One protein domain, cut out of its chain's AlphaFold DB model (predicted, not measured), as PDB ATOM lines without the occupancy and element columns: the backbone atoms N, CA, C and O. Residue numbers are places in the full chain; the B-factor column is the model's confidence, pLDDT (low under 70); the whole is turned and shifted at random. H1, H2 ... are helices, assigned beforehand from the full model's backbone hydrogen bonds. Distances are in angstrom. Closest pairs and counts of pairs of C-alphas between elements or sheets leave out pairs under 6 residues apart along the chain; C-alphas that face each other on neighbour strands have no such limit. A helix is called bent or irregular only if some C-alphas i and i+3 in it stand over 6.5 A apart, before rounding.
ATOM      1  N   ASN A 351     104.043 172.692 140.731       89.56
ATOM      2  CA  ASN A 351     103.938 174.140 140.573       89.56
ATOM      3  C   ASN A 351     102.477 174.605 140.573       89.56
ATOM      4  O   ASN A 351     102.134 175.537 141.303       89.56
ATOM      5  N   LEU A 352     101.592 173.915 139.847       88.94
ATOM      6  CA  LEU A 352     100.157 174.204 139.846       88.94
ATOM      7  C   LEU A 352      99.556 174.074 141.253       88.94
ATOM      8  O   LEU A 352      98.786 174.933 141.692       88.94
ATOM      9  N   LYS A 353      99.941 173.033 142.001       90.88
ATOM     10  CA  LYS A 353      99.523 172.843 143.395       90.88
ATOM     11  C   LYS A 353      99.982 174.000 144.285       90.88
ATOM     12  O   LYS A 353      99.171 174.529 145.047       90.88
ATOM     13  N   GLY A 354     101.247 174.410 144.178       90.75
ATOM     14  CA  GLY A 354     101.785 175.558 144.913       90.75
ATOM     15  C   GLY A 354     101.052 176.861 144.585       90.75
ATOM     16  O   GLY A 354     100.671 177.601 145.494       90.75
ATOM     17  N   LEU A 355     100.773 177.109 143.303       92.00
ATOM     18  CA  LEU A 355     100.110 178.329 142.848       92.00
ATOM     19  C   LEU A 355      98.657 178.398 143.324       92.00
ATOM     20  O   LEU A 355      98.220 179.435 143.820       92.00
ATOM     21  N   LYS A 356      97.925 177.278 143.258       91.88
ATOM     22  CA  LYS A 356      96.572 177.163 143.825       91.88
ATOM     23  C   LYS A 356      96.543 177.500 145.308       91.88
ATOM     24  O   LYS A 356      95.643 178.201 145.762       91.88
ATOM     25  N   ILE A 357      97.521 177.015 146.072       93.19
ATOM     26  CA  ILE A 357      97.606 177.313 147.503       93.19
ATOM     27  C   ILE A 357      97.838 178.806 147.723       93.19
ATOM     28  O   ILE A 357      97.098 179.411 148.497       93.19
ATOM     29  N   LEU A 358      98.793 179.414 147.013       93.00
ATOM     30  CA  LEU A 358      99.040 180.853 147.104       93.00
ATOM     31  C   LEU A 358      97.769 181.660 146.793       93.00
ATOM     32  O   LEU A 358      97.393 182.553 147.554       93.00
ATOM     33  N   PHE A 359      97.068 181.295 145.716       93.56
ATOM     34  CA  PHE A 359      95.828 181.941 145.302       93.56
ATOM     35  C   PHE A 359      94.721 181.816 146.364       93.56
ATOM     36  O   PHE A 359      94.115 182.816 146.751       93.56
ATOM     37  N   ARG A 360      94.508 180.615 146.923       92.44
ATOM     38  CA  ARG A 360      93.560 180.381 148.033       92.44
ATOM     39  C   ARG A 360      93.892 181.212 149.264       92.44
ATOM     40  O   ARG A 360      92.982 181.734 149.907       92.44
ATOM     41  N   MET A 361      95.175 181.340 149.604       92.31
ATOM     42  CA  MET A 361      95.612 182.137 150.751       92.31
ATOM     43  C   MET A 361      95.302 183.624 150.546       92.31
ATOM     44  O   MET A 361      94.812 184.266 151.476       92.31
ATOM     45  N   TYR A 362      95.492 184.157 149.334       92.81
ATOM     46  CA  TYR A 362      95.071 185.523 149.009       92.81
ATOM     47  C   TYR A 362      93.561 185.707 149.101       92.81
ATOM     48  O   TYR A 362      93.111 186.618 149.791       92.81
ATOM     49  N   MET A 363      92.780 184.832 148.463       92.44
ATOM     50  CA  MET A 363      91.316 184.920 148.461       92.44
ATOM     51  C   MET A 363      90.734 184.793 149.875       92.44
ATOM     52  O   MET A 363      89.867 185.573 150.269       92.44
ATOM     53  N   GLY A 364      91.245 183.850 150.671       91.62
ATOM     54  CA  GLY A 364      90.820 183.649 152.055       91.62
ATOM     55  C   GLY A 364      91.121 184.859 152.940       91.62
ATOM     56  O   GLY A 364      90.259 185.284 153.712       91.62
ATOM     57  N   ARG A 365      92.313 185.457 152.798       90.00
ATOM     58  CA  ARG A 365      92.680 186.671 153.540       90.00
ATOM     59  C   ARG A 365      91.871 187.885 153.082       90.00
ATOM     60  O   ARG A 365      91.399 188.633 153.934       90.00
ATOM     61  N   LEU A 366      91.663 188.045 151.773       89.69
ATOM     62  CA  LEU A 366      90.847 189.122 151.209       89.69
ATOM     63  C   LEU A 366      89.410 189.048 151.729       89.69
ATOM     64  O   LEU A 366      88.880 190.057 152.181       89.69
ATOM     65  N   LYS A 367      88.802 187.856 151.739       90.94
ATOM     66  CA  LYS A 367      87.461 187.651 152.297       90.94
ATOM     67  C   LYS A 367      87.399 188.037 153.772       90.94
ATOM     68  O   LYS A 367      86.504 188.774 154.153       90.94
ATOM     69  N   ALA A 368      88.356 187.588 154.584       88.50
ATOM     70  CA  ALA A 368      88.376 187.916 156.010       88.50
ATOM     71  C   ALA A 368      88.438 189.435 156.267       88.50
ATOM     72  O   ALA A 368      87.778 189.928 157.177       88.50
ATOM     73  N   LEU A 369      89.203 190.178 155.456       84.06
ATOM     74  CA  LEU A 369      89.254 191.643 155.529       84.06
ATOM     75  C   LEU A 369      87.976 192.298 154.987       84.06
ATOM     76  O   LEU A 369      87.486 193.259 155.573       84.06
ATOM     77  N   SER A 370      87.419 191.770 153.896       83.38
ATOM     78  CA  SER A 370      86.171 192.253 153.297       83.38
ATOM     79  C   SER A 370      84.987 192.112 154.254       83.38
ATOM     80  O   SER A 370      84.195 193.043 154.377       83.38
ATOM     81  N   ASP A 371      84.878 190.976 154.947       83.44
ATOM     82  CA  ASP A 371      83.833 190.723 155.944       83.44
ATOM     83  C   ASP A 371      83.949 191.736 157.098       83.44
ATOM     84  O   ASP A 371      82.972 192.396 157.441       83.44
ATOM     85  N   LEU A 372      85.168 191.956 157.613       81.06
ATOM     86  CA  LEU A 372      85.433 192.913 158.694       81.06
ATOM     87  C   LEU A 372      85.016 194.349 158.337       81.06
ATOM     88  O   LEU A 372      84.484 195.064 159.180       81.06
ATOM     89  N   PHE A 390      72.037 195.312 139.900       83.00
ATOM     90  CA  PHE A 390      73.453 195.104 139.618       83.00
ATOM     91  C   PHE A 390      73.995 193.805 140.238       83.00
ATOM     92  O   PHE A 390      74.794 193.107 139.612       83.00
ATOM     93  N   MET A 391      73.536 193.426 141.436       84.62
ATOM     94  CA  MET A 391      73.868 192.123 142.026       84.62
ATOM     95  C   MET A 391      73.306 190.959 141.210       84.62
ATOM     96  O   MET A 391      73.987 189.946 141.065       84.62
ATOM     97  N   ASN A 392      72.108 191.096 140.641       87.62
ATOM     98  CA  ASN A 392      71.533 190.076 139.768       87.62
ATOM     99  C   ASN A 392      72.368 189.904 138.496       87.62
ATOM    100  O   ASN A 392      72.745 188.778 138.178       87.62
ATOM    101  N   LEU A 393      72.756 191.007 137.844       88.62
ATOM    102  CA  LEU A 393      73.675 190.980 136.700       88.62
ATOM    103  C   LEU A 393      75.004 190.302 137.063       88.62
ATOM    104  O   LEU A 393      75.498 189.447 136.329       88.62
ATOM    105  N   ARG A 394      75.579 190.647 138.220       89.12
ATOM    106  CA  ARG A 394      76.799 190.014 138.734       89.12
ATOM    107  C   ARG A 394      76.628 188.506 138.886       89.12
ATOM    108  O   ARG A 394      77.484 187.749 138.435       89.12
ATOM    109  N   MET A 395      75.543 188.063 139.514       90.25
ATOM    110  CA  MET A 395      75.276 186.641 139.727       90.25
ATOM    111  C   MET A 395      75.003 185.898 138.417       90.25
ATOM    112  O   MET A 395      75.439 184.757 138.275       90.25
ATOM    113  N   GLU A 396      74.355 186.540 137.446       89.75
ATOM    114  CA  GLU A 396      74.161 186.004 136.099       89.75
ATOM    115  C   GLU A 396      75.503 185.812 135.382       89.75
ATOM    116  O   GLU A 396      75.791 184.717 134.898       89.75
ATOM    117  N   CYS A 397      76.374 186.828 135.403       88.94
ATOM    118  CA  CYS A 397      77.731 186.742 134.866       88.94
ATOM    119  C   CYS A 397      78.545 185.625 135.537       88.94
ATOM    120  O   CYS A 397      79.199 184.844 134.847       88.94
ATOM    121  N   ILE A 398      78.485 185.504 136.867       87.88
ATOM    122  CA  ILE A 398      79.165 184.426 137.600       87.88
ATOM    123  C   ILE A 398      78.612 183.060 137.183       87.88
ATOM    124  O   ILE A 398      79.391 182.161 136.881       87.88
ATOM    125  N   SER A 399      77.289 182.901 137.136       87.06
ATOM    126  CA  SER A 399      76.634 181.642 136.763       87.06
ATOM    127  C   SER A 399      77.003 181.211 135.341       87.06
ATOM    128  O   SER A 399      77.400 180.065 135.118       87.06
ATOM    129  N   TYR A 400      76.970 182.152 134.393       87.69
ATOM    130  CA  TYR A 400      77.415 181.937 133.019       87.69
ATOM    131  C   TYR A 400      78.872 181.462 132.975       87.69
ATOM    132  O   TYR A 400      79.186 180.450 132.341       87.69
ATOM    133  N   MET A 401      79.761 182.140 133.706       85.56
ATOM    134  CA  MET A 401      81.176 181.782 133.752       85.56
ATOM    135  C   MET A 401      81.428 180.428 134.409       85.56
ATOM    136  O   MET A 401      82.266 179.680 133.918       85.56
ATOM    137  N   VAL A 402      80.702 180.069 135.469       84.94
ATOM    138  CA  VAL A 402      80.794 178.738 136.094       84.94
ATOM    139  C   VAL A 402      80.399 177.644 135.097       84.94
ATOM    140  O   VAL A 402      81.069 176.616 135.029       84.94
ATOM    141  N   GLY A 403      79.369 177.877 134.276       81.62
ATOM    142  CA  GLY A 403      78.979 176.960 133.198       81.62
ATOM    143  C   GLY A 403      80.007 176.863 132.063       81.62
ATOM    144  O   GLY A 403      80.173 175.796 131.474       81.62
ATOM    145  N   MET A 404      80.723 177.952 131.772       79.12
ATOM    146  CA  MET A 404      81.761 178.018 130.733       79.12
ATOM    147  C   MET A 404      83.161 177.615 131.208       79.12
ATOM    148  O   MET A 404      84.015 177.315 130.375       79.12
ATOM    149  N   ALA A 405      83.409 177.562 132.518       69.25
ATOM    150  CA  ALA A 405      84.712 177.250 133.107       69.25
ATOM    151  C   ALA A 405      85.363 175.953 132.565       69.25
ATOM    152  O   ALA A 405      86.560 175.986 132.267       69.25
ATOM    153  N   PRO A 406      84.625 174.847 132.314       63.88
ATOM    154  CA  PRO A 406      85.202 173.643 131.702       63.88
ATOM    155  C   PRO A 406      85.745 173.881 130.282       63.88
ATOM    156  O   PRO A 406      86.717 173.255 129.857       63.88
ATOM    157  N   ASN A 407      85.150 174.827 129.554       63.19
ATOM    158  CA  ASN A 407      85.487 175.166 128.171       63.19
ATOM    159  C   ASN A 407      86.491 176.321 128.068       63.19
ATOM    160  O   ASN A 407      86.840 176.728 126.959       63.19
ATOM    161  N   TYR A 408      86.975 176.845 129.198       57.09
ATOM    162  CA  TYR A 408      87.879 177.990 129.251       57.09
ATOM    163  C   TYR A 408      89.203 177.665 128.550       57.09
ATOM    164  O   TYR A 408      90.073 177.085 129.169       57.09
ATOM    165  N   SER A 409      89.393 177.952 127.262       41.75
ATOM    166  CA  SER A 409      90.622 177.537 126.571       41.75
ATOM    167  C   SER A 409      91.799 178.500 126.778       41.75
ATOM    168  O   SER A 409      91.624 179.671 126.444       41.75
ATOM    169  N   PRO A 410      93.015 178.053 127.165       40.66
ATOM    170  CA  PRO A 410      94.221 178.745 126.764       40.66
ATOM    171  C   PRO A 410      94.345 178.519 125.255       40.66
ATOM    172  O   PRO A 410      94.428 177.385 124.784       40.66
ATOM    173  N   ILE A 450     106.457 194.738 151.223       52.56
ATOM    174  CA  ILE A 450     106.155 194.330 149.833       52.56
ATOM    175  C   ILE A 450     107.223 193.387 149.275       52.56
ATOM    176  O   ILE A 450     108.174 193.786 148.614       52.56
ATOM    177  N   ARG A 451     107.017 192.086 149.517       63.91
ATOM    178  CA  ARG A 451     107.593 191.022 148.681       63.91
ATOM    179  C   ARG A 451     107.087 191.178 147.237       63.91
ATOM    180  O   ARG A 451     105.957 191.649 147.060       63.91
ATOM    181  N   PRO A 452     107.881 190.789 146.220       64.94
ATOM    182  CA  PRO A 452     107.501 190.969 144.825       64.94
ATOM    183  C   PRO A 452     106.154 190.298 144.527       64.94
ATOM    184  O   PRO A 452     105.822 189.246 145.079       64.94
ATOM    185  N   ILE A 453     105.358 190.944 143.674       73.06
ATOM    186  CA  ILE A 453     104.055 190.440 143.239       73.06
ATOM    187  C   ILE A 453     104.261 189.712 141.906       73.06
ATOM    188  O   ILE A 453     104.621 190.371 140.930       73.06
ATOM    189  N   PRO A 454     104.016 188.390 141.843       76.06
ATOM    190  CA  PRO A 454     104.107 187.651 140.590       76.06
ATOM    191  C   PRO A 454     103.161 188.221 139.530       76.06
ATOM    192  O   PRO A 454     102.013 188.560 139.837       76.06
ATOM    193  N   CYS A 455     103.642 188.299 138.291       77.69
ATOM    194  CA  CYS A 455     102.901 188.746 137.110       77.69
ATOM    195  C   CYS A 455     102.385 190.194 137.191       77.69
ATOM    196  O   CYS A 455     101.484 190.580 136.444       77.69
ATOM    197  N   LEU A 456     102.939 191.033 138.074       76.75
ATOM    198  CA  LEU A 456     102.471 192.414 138.253       76.75
ATOM    199  C   LEU A 456     102.529 193.232 136.955       76.75
ATOM    200  O   LEU A 456     101.654 194.055 136.700       76.75
ATOM    201  N   LEU A 457     103.543 192.989 136.120       70.12
ATOM    202  CA  LEU A 457     103.729 193.688 134.844       70.12
ATOM    203  C   LEU A 457     102.714 193.275 133.768       70.12
ATOM    204  O   LEU A 457     102.525 194.008 132.799       70.12
ATOM    205  N   GLU A 458     102.059 192.124 133.932       71.38
ATOM    206  CA  GLU A 458     100.997 191.652 133.036       71.38
ATOM    207  C   GLU A 458      99.638 192.267 133.394       71.38
ATOM    208  O   GLU A 458      98.707 192.227 132.591       71.38
ATOM    209  N   ARG A 459      99.517 192.887 134.576       80.62
ATOM    210  CA  ARG A 459      98.265 193.466 135.058       80.62
ATOM    211  C   ARG A 459      97.872 194.726 134.263       80.62
ATOM    212  O   ARG A 459      98.607 195.718 134.284       80.62
ATOM    213  N   PRO A 460      96.670 194.770 133.656       76.12
ATOM    214  CA  PRO A 460      96.183 195.946 132.943       76.12
ATOM    215  C   PRO A 460      96.077 197.202 133.812       76.12
ATOM    216  O   PRO A 460      95.645 197.160 134.965       76.12
ATOM    217  N   GLN A 461      96.399 198.358 133.229       72.06
ATOM    218  CA  GLN A 461      96.407 199.635 133.953       72.06
ATOM    219  C   GLN A 461      95.005 200.153 134.295       72.06
ATOM    220  O   GLN A 461      94.852 200.853 135.297       72.06
ATOM    221  N   TYR A 462      93.976 199.808 133.508       76.31
ATOM    222  CA  TYR A 462      92.599 200.257 133.765       76.31
ATOM    223  C   TYR A 462      92.086 199.799 135.138       76.31
ATOM    224  O   TYR A 462      91.308 200.507 135.776       76.31
ATOM    225  N   LEU A 463      92.585 198.662 135.638       79.12
ATOM    226  CA  LEU A 463      92.215 198.103 136.937       79.12
ATOM    227  C   LEU A 463      92.574 199.028 138.105       79.12
ATOM    228  O   LEU A 463      91.967 198.910 139.157       79.12
ATOM    229  N   ASN A 464      93.518 199.963 137.940       71.06
ATOM    230  CA  ASN A 464      93.933 200.895 139.000       71.06
ATOM    231  C   ASN A 464      92.896 201.953 139.353       71.06
ATOM    232  O   ASN A 464      93.071 202.683 140.322       71.06
ATOM    233  N   ARG A 465      91.854 202.084 138.539       70.62
ATOM    234  CA  ARG A 465      90.786 203.056 138.759       70.62
ATOM    235  C   ARG A 465      89.423 202.385 138.897       70.62
ATOM    236  O   ARG A 465      88.413 203.081 138.956       70.62
ATOM    237  N   LEU A 466      89.407 201.051 138.936       75.69
ATOM    238  CA  LEU A 466      88.220 200.270 139.250       75.69
ATOM    239  C   LEU A 466      88.137 200.021 140.764       75.69
ATOM    240  O   LEU A 466      89.176 199.888 141.416       75.69
ATOM    241  N   PRO A 467      86.920 199.894 141.325       72.50
ATOM    242  CA  PRO A 467      86.733 199.487 142.713       72.50
ATOM    243  C   PRO A 467      87.524 198.204 143.028       72.50
ATOM    244  O   PRO A 467      87.507 197.267 142.223       72.50
ATOM    245  N   PRO A 468      88.227 198.132 144.170       68.06
ATOM    246  CA  PRO A 468      88.092 198.977 145.355       68.06
ATOM    247  C   PRO A 468      89.042 200.188 145.391       68.06
ATOM    248  O   PRO A 468      89.170 200.805 146.440       68.06
ATOM    249  N   PHE A 469      89.744 200.500 144.299       69.50
ATOM    250  CA  PHE A 469      90.723 201.586 144.274       69.50
ATOM    251  C   PHE A 469      90.055 202.932 143.968       69.50
ATOM    252  O   PHE A 469      89.430 203.094 142.916       69.50
ATOM    253  N   GLU A 470      90.224 203.920 144.845       60.56
ATOM    254  CA  GLU A 470      89.867 205.313 144.575       60.56
ATOM    255  C   GLU A 470      91.043 206.066 143.926       60.56
ATOM    256  O   GLU A 470      92.213 205.711 144.080       60.56
ATOM    257  N   ARG A 471      90.755 207.152 143.186       54.31
ATOM    258  CA  ARG A 471      91.769 207.928 142.431       54.31
ATOM    259  C   ARG A 471      92.921 208.476 143.294       54.31
ATOM    260  O   ARG A 471      93.952 208.829 142.731       54.31
ATOM    261  N   SER A 472      92.745 208.561 144.613       52.84
ATOM    262  CA  SER A 472      93.722 209.059 145.592       52.84
ATOM    263  C   SER A 472      94.460 207.966 146.369       52.84
ATOM    264  O   SER A 472      95.353 208.289 147.145       52.84
ATOM    265  N   ASP A 473      94.116 206.689 146.186       52.44
ATOM    266  CA  ASP A 473      94.702 205.596 146.975       52.44
ATOM    267  C   ASP A 473      96.129 205.219 146.539       52.44
ATOM    268  O   ASP A 473      96.808 204.475 147.248       52.44
ATOM    269  N   PHE A 474      96.594 205.746 145.399       55.88
ATOM    270  CA  PHE A 474      97.852 205.370 144.752       55.88
ATOM    271  C   PHE A 474      98.692 206.567 144.326       55.88
ATOM    272  O   PHE A 474      98.171 207.515 143.736       55.88
ATOM    273  N   SER A 475     100.011 206.451 144.487       54.56
ATOM    274  CA  SER A 475     100.971 207.178 143.655       54.56
ATOM    275  C   SER A 475     101.561 206.236 142.609       54.56
ATOM    276  O   SER A 475     101.995 205.121 142.919       54.56
ATOM    277  N   TYR A 476     101.543 206.682 141.356       50.28
ATOM    278  CA  TYR A 476     102.164 205.957 140.256       50.28
ATOM    279  C   TYR A 476     103.653 206.285 140.177       50.28
ATOM    280  O   TYR A 476     103.995 207.450 140.364       50.28
ATOM    281  N   PRO A 477     104.499 205.310 139.811       50.50
ATOM    282  CA  PRO A 477     105.883 205.592 139.492       50.50
ATOM    283  C   PRO A 477     105.978 206.561 138.314       50.50
ATOM    284  O   PRO A 477     105.571 206.231 137.192       50.50
ATOM    285  N   ASN A 478     106.489 207.764 138.574       46.97
ATOM    286  CA  ASN A 478     106.828 208.705 137.523       46.97
ATOM    287  C   ASN A 478     108.134 208.285 136.831       46.97
ATOM    288  O   ASN A 478     109.231 208.432 137.372       46.97
ATOM    289  N   LYS A 479     108.007 207.788 135.597       44.78
ATOM    290  CA  LYS A 479     109.151 207.382 134.771       44.78
ATOM    291  C   LYS A 479     110.079 208.545 134.434       44.78
ATOM    292  O   LYS A 479     111.274 208.314 134.279       44.78
ATOM    293  N   ASP A 480     109.539 209.756 134.341       39.44
ATOM    294  CA  ASP A 480     110.315 210.952 134.018       39.44
ATOM    295  C   ASP A 480     111.172 211.404 135.217       39.44
ATOM    296  O   ASP A 480     112.217 212.022 135.021       39.44
ATOM    297  N   ASP A 481     110.795 210.987 136.434       37.91
ATOM    298  CA  ASP A 481     111.517 211.252 137.688       37.91
ATOM    299  C   ASP A 481     112.319 210.033 138.200       37.91
ATOM    300  O   ASP A 481     112.927 210.087 139.269       37.91
ATOM    301  N   GLY A 482     112.345 208.921 137.453       35.91
ATOM    302  CA  GLY A 482     113.085 207.709 137.832       35.91
ATOM    303  C   GLY A 482     112.438 206.873 138.943       35.91
ATOM    304  O   GLY A 482     113.115 206.056 139.570       35.91
ATOM    305  N   GLU A 483     111.139 207.045 139.197       38.06
ATOM    306  CA  GLU A 483     110.392 206.205 140.131       38.06
ATOM    307  C   GLU A 483     109.920 204.914 139.445       38.06
ATOM    308  O   GLU A 483     109.394 204.936 138.331       38.06
ATOM    309  N   PHE A 484     110.060 203.777 140.135       44.78
ATOM    310  CA  PHE A 484     109.636 202.454 139.642       44.78
ATOM    311  C   PHE A 484     108.629 201.751 140.566       44.78
ATOM    312  O   PHE A 484     108.178 200.647 140.265       44.78
ATOM    313  N   GLU A 485     108.243 202.390 141.674       41.75
ATOM    314  CA  GLU A 485     107.415 201.796 142.723       41.75
ATOM    315  C   GLU A 485     106.013 202.407 142.805       41.75
ATOM    316  O   GLU A 485     105.825 203.617 142.701       41.75
ATOM    317  N   VAL A 486     105.021 201.550 143.052       49.41
ATOM    318  CA  VAL A 486     103.641 201.947 143.360       49.41
ATOM    319  C   VAL A 486     103.510 202.099 144.874       49.41
ATOM    320  O   VAL A 486     103.786 201.146 145.602       49.41
ATOM    321  N   ARG A 487     103.062 203.262 145.365       51.97
ATOM    322  CA  ARG A 487     102.826 203.479 146.807       51.97
ATOM    323  C   ARG A 487     101.334 203.573 147.098       51.97
ATOM    324  O   ARG A 487     100.609 204.265 146.386       51.97
ATOM    325  N   PHE A 488     100.894 202.909 148.165       52.81
ATOM    326  CA  PHE A 488      99.528 203.015 148.680       52.81
ATOM    327  C   PHE A 488      99.472 204.096 149.746       52.81
ATOM    328  O   PHE A 488     100.285 204.098 150.671       52.81
ATOM    329  N   LEU A 489      98.504 204.995 149.627       50.41
ATOM    330  CA  LEU A 489      98.395 206.169 150.495       50.41
ATOM    331  C   LEU A 489      97.346 206.000 151.611       50.41
ATOM    332  O   LEU A 489      97.274 206.844 152.501       50.41
ATOM    333  N   SER A 490      96.548 204.921 151.598       46.94
ATOM    334  CA  SER A 490      95.393 204.742 152.492       46.94
ATOM    335  C   SER A 490      95.492 203.561 153.475       46.94
ATOM    336  O   SER A 490      96.230 202.594 153.290       46.94
ATOM    337  N   TRP A 491      94.703 203.650 154.556       42.62
ATOM    338  CA  TRP A 491      94.585 202.693 155.672       42.62
ATOM    339  C   TRP A 491      94.149 201.266 155.279       42.62
ATOM    340  O   TRP A 491      94.357 200.333 156.052       42.62
ATOM    341  N   ASN A 492      93.618 201.070 154.067       59.62
ATOM    342  CA  ASN A 492      93.212 199.768 153.520       59.62
ATOM    343  C   ASN A 492      94.348 199.031 152.776       59.62
ATOM    344  O   ASN A 492      94.083 198.123 151.986       59.62
ATOM    345  N   ASN A 493      95.610 199.399 153.019       68.06
ATOM    346  CA  ASN A 493      96.790 198.935 152.279       68.06
ATOM    347  C   ASN A 493      96.850 197.401 152.096       68.06
ATOM    348  O   ASN A 493      97.077 196.927 150.984       68.06
ATOM    349  N   GLU A 494      96.554 196.603 153.132       75.94
ATOM    350  CA  GLU A 494      96.572 195.133 153.008       75.94
ATOM    351  C   GLU A 494      95.486 194.608 152.048       75.94
ATOM    352  O   GLU A 494      95.766 193.748 151.212       75.94
ATOM    353  N   LEU A 495      94.263 195.150 152.113       79.75
ATOM    354  CA  LEU A 495      93.162 194.770 151.222       79.75
ATOM    355  C   LEU A 495      93.473 195.146 149.772       79.75
ATOM    356  O   LEU A 495      93.290 194.332 148.861       79.75
ATOM    357  N   LEU A 496      93.959 196.368 149.557       76.50
ATOM    358  CA  LEU A 496      94.315 196.871 148.232       76.50
ATOM    359  C   LEU A 496      95.489 196.068 147.647       76.50
ATOM    360  O   LEU A 496      95.439 195.650 146.490       76.50
ATOM    361  N   THR A 497      96.489 195.745 148.469       78.81
ATOM    362  CA  THR A 497      97.619 194.884 148.097       78.81
ATOM    363  C   THR A 497      97.162 193.475 147.713       78.81
ATOM    364  O   THR A 497      97.619 192.932 146.708       78.81
ATOM    365  N   LEU A 498      96.245 192.864 148.470       85.44
ATOM    366  CA  LEU A 498      95.694 191.544 148.134       85.44
ATOM    367  C   LEU A 498      94.884 191.577 146.840       85.44
ATOM    368  O   LEU A 498      95.024 190.682 146.009       85.44
ATOM    369  N   THR A 499      94.095 192.633 146.640       86.19
ATOM    370  CA  THR A 499      93.340 192.846 145.401       86.19
ATOM    371  C   THR A 499      94.284 192.919 144.202       86.19
ATOM    372  O   THR A 499      94.062 192.236 143.206       86.19
ATOM    373  N   LEU A 500      95.389 193.661 144.310       83.62
ATOM    374  CA  LEU A 500      96.402 193.734 143.254       83.62
ATOM    375  C   LEU A 500      97.065 192.392 142.976       83.62
ATOM    376  O   LEU A 500      97.250 192.039 141.813       83.62
ATOM    377  N   LYS A 501      97.405 191.634 144.022       87.06
ATOM    378  CA  LYS A 501      98.000 190.299 143.886       87.06
ATOM    379  C   LYS A 501      97.065 189.347 143.136       87.06
ATOM    380  O   LYS A 501      97.507 188.661 142.221       87.06
ATOM    381  N   ILE A 502      95.775 189.350 143.471       91.69
ATOM    382  CA  ILE A 502      94.766 188.521 142.796       91.69
ATOM    383  C   ILE A 502      94.555 188.987 141.352       91.69
ATOM    384  O   ILE A 502      94.566 188.157 140.450       91.69
ATOM    385  N   GLN A 503      94.430 190.296 141.108       87.75
ATOM    386  CA  GLN A 503      94.302 190.851 139.755       87.75
ATOM    387  C   GLN A 503      95.499 190.504 138.868       87.75
ATOM    388  O   GLN A 503      95.308 190.168 137.706       87.75
ATOM    389  N   SER A 504      96.720 190.584 139.404       84.88
ATOM    390  CA  SER A 504      97.949 190.292 138.652       84.88
ATOM    391  C   SER A 504      98.015 188.826 138.241       84.88
ATOM    392  O   SER A 504      98.344 188.524 137.100       84.88
ATOM    393  N   LEU A 505      97.626 187.917 139.142       89.62
ATOM    394  CA  LEU A 505      97.524 186.497 138.819       89.62
ATOM    395  C   LEU A 505      96.404 186.233 137.804       89.62
ATOM    396  O   LEU A 505      96.663 185.622 136.780       89.62
ATOM    397  N   LEU A 506      95.181 186.725 138.035       90.31
ATOM    398  CA  LEU A 506      94.051 186.492 137.121       90.31
ATOM    399  C   LEU A 506      94.271 187.077 135.721       90.31
ATOM    400  O   LEU A 506      93.764 186.528 134.751       90.31
ATOM    401  N   ALA A 507      95.000 188.190 135.611       85.88
ATOM    402  CA  ALA A 507      95.335 188.793 134.325       85.88
ATOM    403  C   ALA A 507      96.439 188.033 133.574       85.88
ATOM    404  O   ALA A 507      96.629 188.260 132.379       85.88
ATOM    405  N   SER A 508      97.171 187.158 134.265       83.06
ATOM    406  CA  SER A 508      98.298 186.440 133.694       83.06
ATOM    407  C   SER A 508      97.856 185.246 132.857       83.06
ATOM    408  O   SER A 508      97.015 184.447 133.267       83.06
ATOM    409  N   SER A 509      98.510 185.054 131.711       76.50
ATOM    410  CA  SER A 509      98.340 183.859 130.870       76.50
ATOM    411  C   SER A 509      98.913 182.582 131.500       76.50
ATOM    412  O   SER A 509      98.648 181.482 131.022       76.50
ATOM    413  N   LYS A 510      99.685 182.722 132.586       75.12
ATOM    414  CA  LYS A 510     100.359 181.630 133.304       75.12
ATOM    415  C   LYS A 510      99.446 180.914 134.302       75.12
ATOM    416  O   LYS A 510      99.845 179.914 134.896       75.12
ATOM    417  N   VAL A 511      98.240 181.435 134.529       78.81
ATOM    418  CA  VAL A 511      97.261 180.844 135.444       78.81
ATOM    419  C   VAL A 511      96.397 179.822 134.711       78.81
ATOM    420  O   VAL A 511      95.783 180.109 133.687       78.81
ATOM    421  N   ASP A 512      96.335 178.616 135.270       79.81
ATOM    422  CA  ASP A 512      95.556 177.506 134.723       79.81
ATOM    423  C   ASP A 512      94.035 177.726 134.886       79.81
ATOM    424  O   ASP A 512      93.562 178.336 135.854       79.81
ATOM    425  N   ARG A 513      93.252 177.133 133.977       82.00
ATOM    426  CA  ARG A 513      91.783 177.054 134.007       82.00
ATOM    427  C   ARG A 513      91.253 176.549 135.346       82.00
ATOM    428  O   ARG A 513      90.178 176.961 135.786       82.00
ATOM    429  N   GLU A 514      91.979 175.640 135.995       86.19
ATOM    430  CA  GLU A 514      91.565 175.078 137.282       86.19
ATOM    431  C   GLU A 514      91.527 176.141 138.392       86.19
ATOM    432  O   GLU A 514      90.639 176.109 139.243       86.19
ATOM    433  N   ILE A 515      92.452 177.110 138.368       89.12
ATOM    434  CA  ILE A 515      92.467 178.233 139.320       89.12
ATOM    435  C   ILE A 515      91.297 179.176 139.036       89.12
ATOM    436  O   ILE A 515      90.629 179.614 139.969       89.12
ATOM    437  N   ILE A 516      91.004 179.442 137.761       89.38
ATOM    438  CA  ILE A 516      89.862 180.275 137.351       89.38
ATOM    439  C   ILE A 516      88.539 179.620 137.769       89.38
ATOM    440  O   ILE A 516      87.666 180.280 138.326       89.38
ATOM    441  N   SER A 517      88.403 178.309 137.570       88.69
ATOM    442  CA  SER A 517      87.220 177.542 137.983       88.69
ATOM    443  C   SER A 517      87.003 177.612 139.495       88.69
ATOM    444  O   SER A 517      85.887 177.831 139.969       88.69
ATOM    445  N   GLU A 518      88.081 177.473 140.267       90.19
ATOM    446  CA  GLU A 518      88.034 177.612 141.718       90.19
ATOM    447  C   GLU A 518      87.700 179.044 142.161       90.19
ATOM    448  O   GLU A 518      86.890 179.235 143.070       90.19
ATOM    449  N   PHE A 519      88.279 180.048 141.503       92.69
ATOM    450  CA  PHE A 519      87.965 181.454 141.733       92.69
ATOM    451  C   PHE A 519      86.471 181.734 141.525       92.69
ATOM    452  O   PHE A 519      85.833 182.318 142.401       92.69
ATOM    453  N   LEU A 520      85.897 181.263 140.415       91.81
ATOM    454  CA  LEU A 520      84.476 181.424 140.100       91.81
ATOM    455  C   LEU A 520      83.582 180.759 141.157       91.81
ATOM    456  O   LEU A 520      82.648 181.385 141.661       91.81
ATOM    457  N   ALA A 521      83.913 179.531 141.569       90.81
ATOM    458  CA  ALA A 521      83.201 178.830 142.639       90.81
ATOM    459  C   ALA A 521      83.309 179.549 143.999       90.81
ATOM    460  O   ALA A 521      82.379 179.498 144.809       90.81
ATOM    461  N   PHE A 522      84.435 180.219 144.262       92.00
ATOM    462  CA  PHE A 522      84.632 181.021 145.465       92.00
ATOM    463  C   PHE A 522      83.742 182.266 145.456       92.00
ATOM    464  O   PHE A 522      82.954 182.452 146.383       92.00
ATOM    465  N   ILE A 523      83.807 183.087 144.401       91.50
ATOM    466  CA  ILE A 523      83.041 184.339 144.332       91.50
ATOM    467  C   ILE A 523      81.531 184.105 144.250       91.50
ATOM    468  O   ILE A 523      80.769 184.912 144.777       91.50
ATOM    469  N   GLN A 524      81.094 182.969 143.695       89.44
ATOM    470  CA  GLN A 524      79.690 182.549 143.724       89.44
ATOM    471  C   GLN A 524      79.168 182.377 145.159       89.44
ATOM    472  O   GLN A 524      78.009 182.673 145.439       89.44
ATOM    473  N   LYS A 525      80.023 181.921 146.085       89.81
ATOM    474  CA  LYS A 525      79.695 181.786 147.515       89.81
ATOM    475  C   LYS A 525      79.897 183.086 148.296       89.81
ATOM    476  O   LYS A 525      79.413 183.196 149.420       89.81
ATOM    477  N   THR A 526      80.619 184.056 147.735       87.31
ATOM    478  CA  THR A 526      80.963 185.330 148.384       87.31
ATOM    479  C   THR A 526      80.660 186.524 147.466       87.31
ATOM    480  O   THR A 526      81.583 187.222 147.039       87.31
ATOM    481  N   PRO A 527      79.379 186.801 147.158       81.12
ATOM    482  CA  PRO A 527      78.996 187.808 146.161       81.12
ATOM    483  C   PRO A 527      79.317 189.251 146.578       81.12
ATOM    484  O   PRO A 527      79.348 190.148 145.738       81.12
ATOM    485  N   HIS A 528      79.572 189.485 147.868       82.25
ATOM    486  CA  HIS A 528      79.914 190.793 148.435       82.25
ATOM    487  C   HIS A 528      81.422 191.006 148.628       82.25
ATOM    488  O   HIS A 528      81.821 191.939 149.317       82.25
ATOM    489  N   LEU A 529      82.263 190.149 148.041       86.00
ATOM    490  CA  LEU A 529      83.712 190.296 148.125       86.00
ATOM    491  C   LEU A 529      84.156 191.656 147.557       86.00
ATOM    492  O   LEU A 529      83.854 191.994 146.411       86.00
ATOM    493  N   MET A 530      84.907 192.425 148.342       81.94
ATOM    494  CA  MET A 530      85.532 193.666 147.882       81.94
ATOM    495  C   MET A 530      86.425 193.416 146.660       81.94
ATOM    496  O   MET A 530      87.228 192.485 146.639       81.94
ATOM    497  N   GLY A 531      86.271 194.253 145.632       83.69
ATOM    498  CA  GLY A 531      87.007 194.142 144.371       83.69
ATOM    499  C   GLY A 531      86.489 193.089 143.387       83.69
ATOM    500  O   GLY A 531      87.066 192.964 142.306       83.69
ATOM    501  N   ILE A 532      85.388 192.388 143.694       88.69
ATOM    502  CA  ILE A 532      84.791 191.365 142.815       88.69
ATOM    503  C   ILE A 532      84.544 191.857 141.387       88.69
ATOM    504  O   ILE A 532      84.840 191.136 140.439       88.69
ATOM    505  N   ASP A 533      84.082 193.098 141.225       88.19
ATOM    506  CA  ASP A 533      83.781 193.673 139.913       88.19
ATOM    507  C   ASP A 533      85.040 193.794 139.052       88.19
ATOM    508  O   ASP A 533      85.035 193.429 137.879       88.19
ATOM    509  N   SER A 534      86.151 194.228 139.651       88.50
ATOM    510  CA  SER A 534      87.436 194.319 138.956       88.50
ATOM    511  C   SER A 534      87.992 192.949 138.561       88.50
ATOM    512  O   SER A 534      88.615 192.833 137.511       88.50
ATOM    513  N   PHE A 535      87.745 191.905 139.360       91.31
ATOM    514  CA  PHE A 535      88.146 190.544 139.011       91.31
ATOM    515  C   PHE A 535      87.277 189.976 137.884       91.31
ATOM    516  O   PHE A 535      87.793 189.332 136.975       91.31
ATOM    517  N   LEU A 536      85.967 190.237 137.910       89.69
ATOM    518  CA  LEU A 536      85.043 189.783 136.871       89.69
ATOM    519  C   LEU A 536      85.384 190.381 135.507       89.69
ATOM    520  O   LEU A 536      85.386 189.654 134.523       89.69
ATOM    521  N   VAL A 537      85.751 191.662 135.441       89.44
ATOM    522  CA  VAL A 537      86.171 192.301 134.180       89.44
ATOM    523  C   VAL A 537      87.400 191.621 133.553       89.44
ATOM    524  O   VAL A 537      87.535 191.641 132.335       89.44
ATOM    525  N   ILE A 538      88.265 190.989 134.354       89.00
ATOM    526  CA  ILE A 538      89.427 190.232 133.855       89.00
ATOM    527  C   ILE A 538      89.000 188.880 133.268       89.00
ATOM    528  O   ILE A 538      89.546 188.448 132.259       89.00
ATOM    529  N   VAL A 539      88.050 188.202 133.920       88.06
ATOM    530  CA  VAL A 539      87.694 186.801 133.630       88.06
ATOM    531  C   VAL A 539      86.543 186.678 132.619       88.06
ATOM    532  O   VAL A 539      86.389 185.635 131.985       88.06
ATOM    533  N   LEU A 540      85.721 187.719 132.462       87.31
ATOM    534  CA  LEU A 540      84.587 187.726 131.539       87.31
ATOM    535  C   LEU A 540      85.035 187.852 130.069       87.31
ATOM    536  O   LEU A 540      85.937 188.633 129.762       87.31
ATOM    537  N   PRO A 541      84.333 187.192 129.126       85.50
ATOM    538  CA  PRO A 541      84.482 187.446 127.696       85.50
ATOM    539  C   PRO A 541      84.298 188.927 127.368       85.50
ATOM    540  O   PRO A 541      83.423 189.576 127.945       85.50
TER     541      PRO A 541
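This is residues 351 to 372, 390 to 410 and 450 to 541 of the 706 residues of the protein "uncharacterized protein LOC108052681" of Drosophila rhopaloa (UniProt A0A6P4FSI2). Five helices, H1, H2, H4, H5 and H6, make a loosely formed bundle in which, going round, H1, H4, H6, H2 and H5 follow each other, H1 and H5 running one way and the other three roughly the opposite way. The short H3 is near H6, and the long loop of residues 466 to 492 reaches away from the bundle, folding back on itself. The printed part has 135 residues with six named helices, H1 to H6 in order along the chain, and no named strand; the class is all helix. The whole is compact, with a radius of gyration of the C-alphas of 15.1 A and spans of 47 by 33 by 26 A.

H1 is residues 351 to 372, 32.0 A long, from C-alpha 351 at (103.938, 174.140, 140.573). H2, residues 390 to 407, is 25.9 A long and irregular: C-alphas 403 and 406 are 7.2 A apart. H3 is residues 461 to 465, 8.1 A. H4 is residues 493 to 507, 20.7 A, and H5 is residues 513 to 525, 18.7 A. H6 is residues 532 to 539, 10.7 A, ending with C-alpha 539 at (87.694, 186.801, 133.630).

H1 touches H4, closest at the C-alphas of Leu 366 and Leu 495, 6.1 A, at a steep tilt of 39 degrees, opposite ways. H4 touches H6 with residues 502 to 507 alone, closest at the C-alphas of Ala 507 and Ile 538, 6.1 A, at a shallow tilt of 20 degrees, the same way. H2 touches H5, closest at the C-alphas of Ala 405 and Ser 517, 5.5 A, at a shallow tilt of 29 degrees, opposite ways. With 2 of these 3 pairs at a shallow tilt, the packing is mostly aligned, but only just. H1 and H5 are close but not clearly touching, with the closest C-alphas, of Lys 356 and Ile 515, 6.2 A apart. H3 and H6 are also close but not clearly touching; their closest C-alphas, of Leu 463 and Ser 534, are 6.4 A apart. H1 and H6 are apart. Every O i to N i+4 pair is within hydrogen-bond range in H1 and H4; the counts are 12 of 14 in H2, 8 of 9 in H5, 3 of 4 in H6 and 0 of 1 in H3, where 2 of 2 O i to N i+3 pairs are within range.

The C-alphas farthest apart, of Gly 403 and Asp 481, are 47.5 A apart. Residues 373 to 389 and 411 to 449 are not printed; the gaps between C-alphas are 22.6 A and 30.3 A. The link H3 to H4, 27 residues, is long; within it residues 474 to 475 pair antiparallel with 487 to 488. The mean pLDDT of the printed part is 76.7, and it is under 70 in residues 405 to 410, 450 to 452 and 468 to 493.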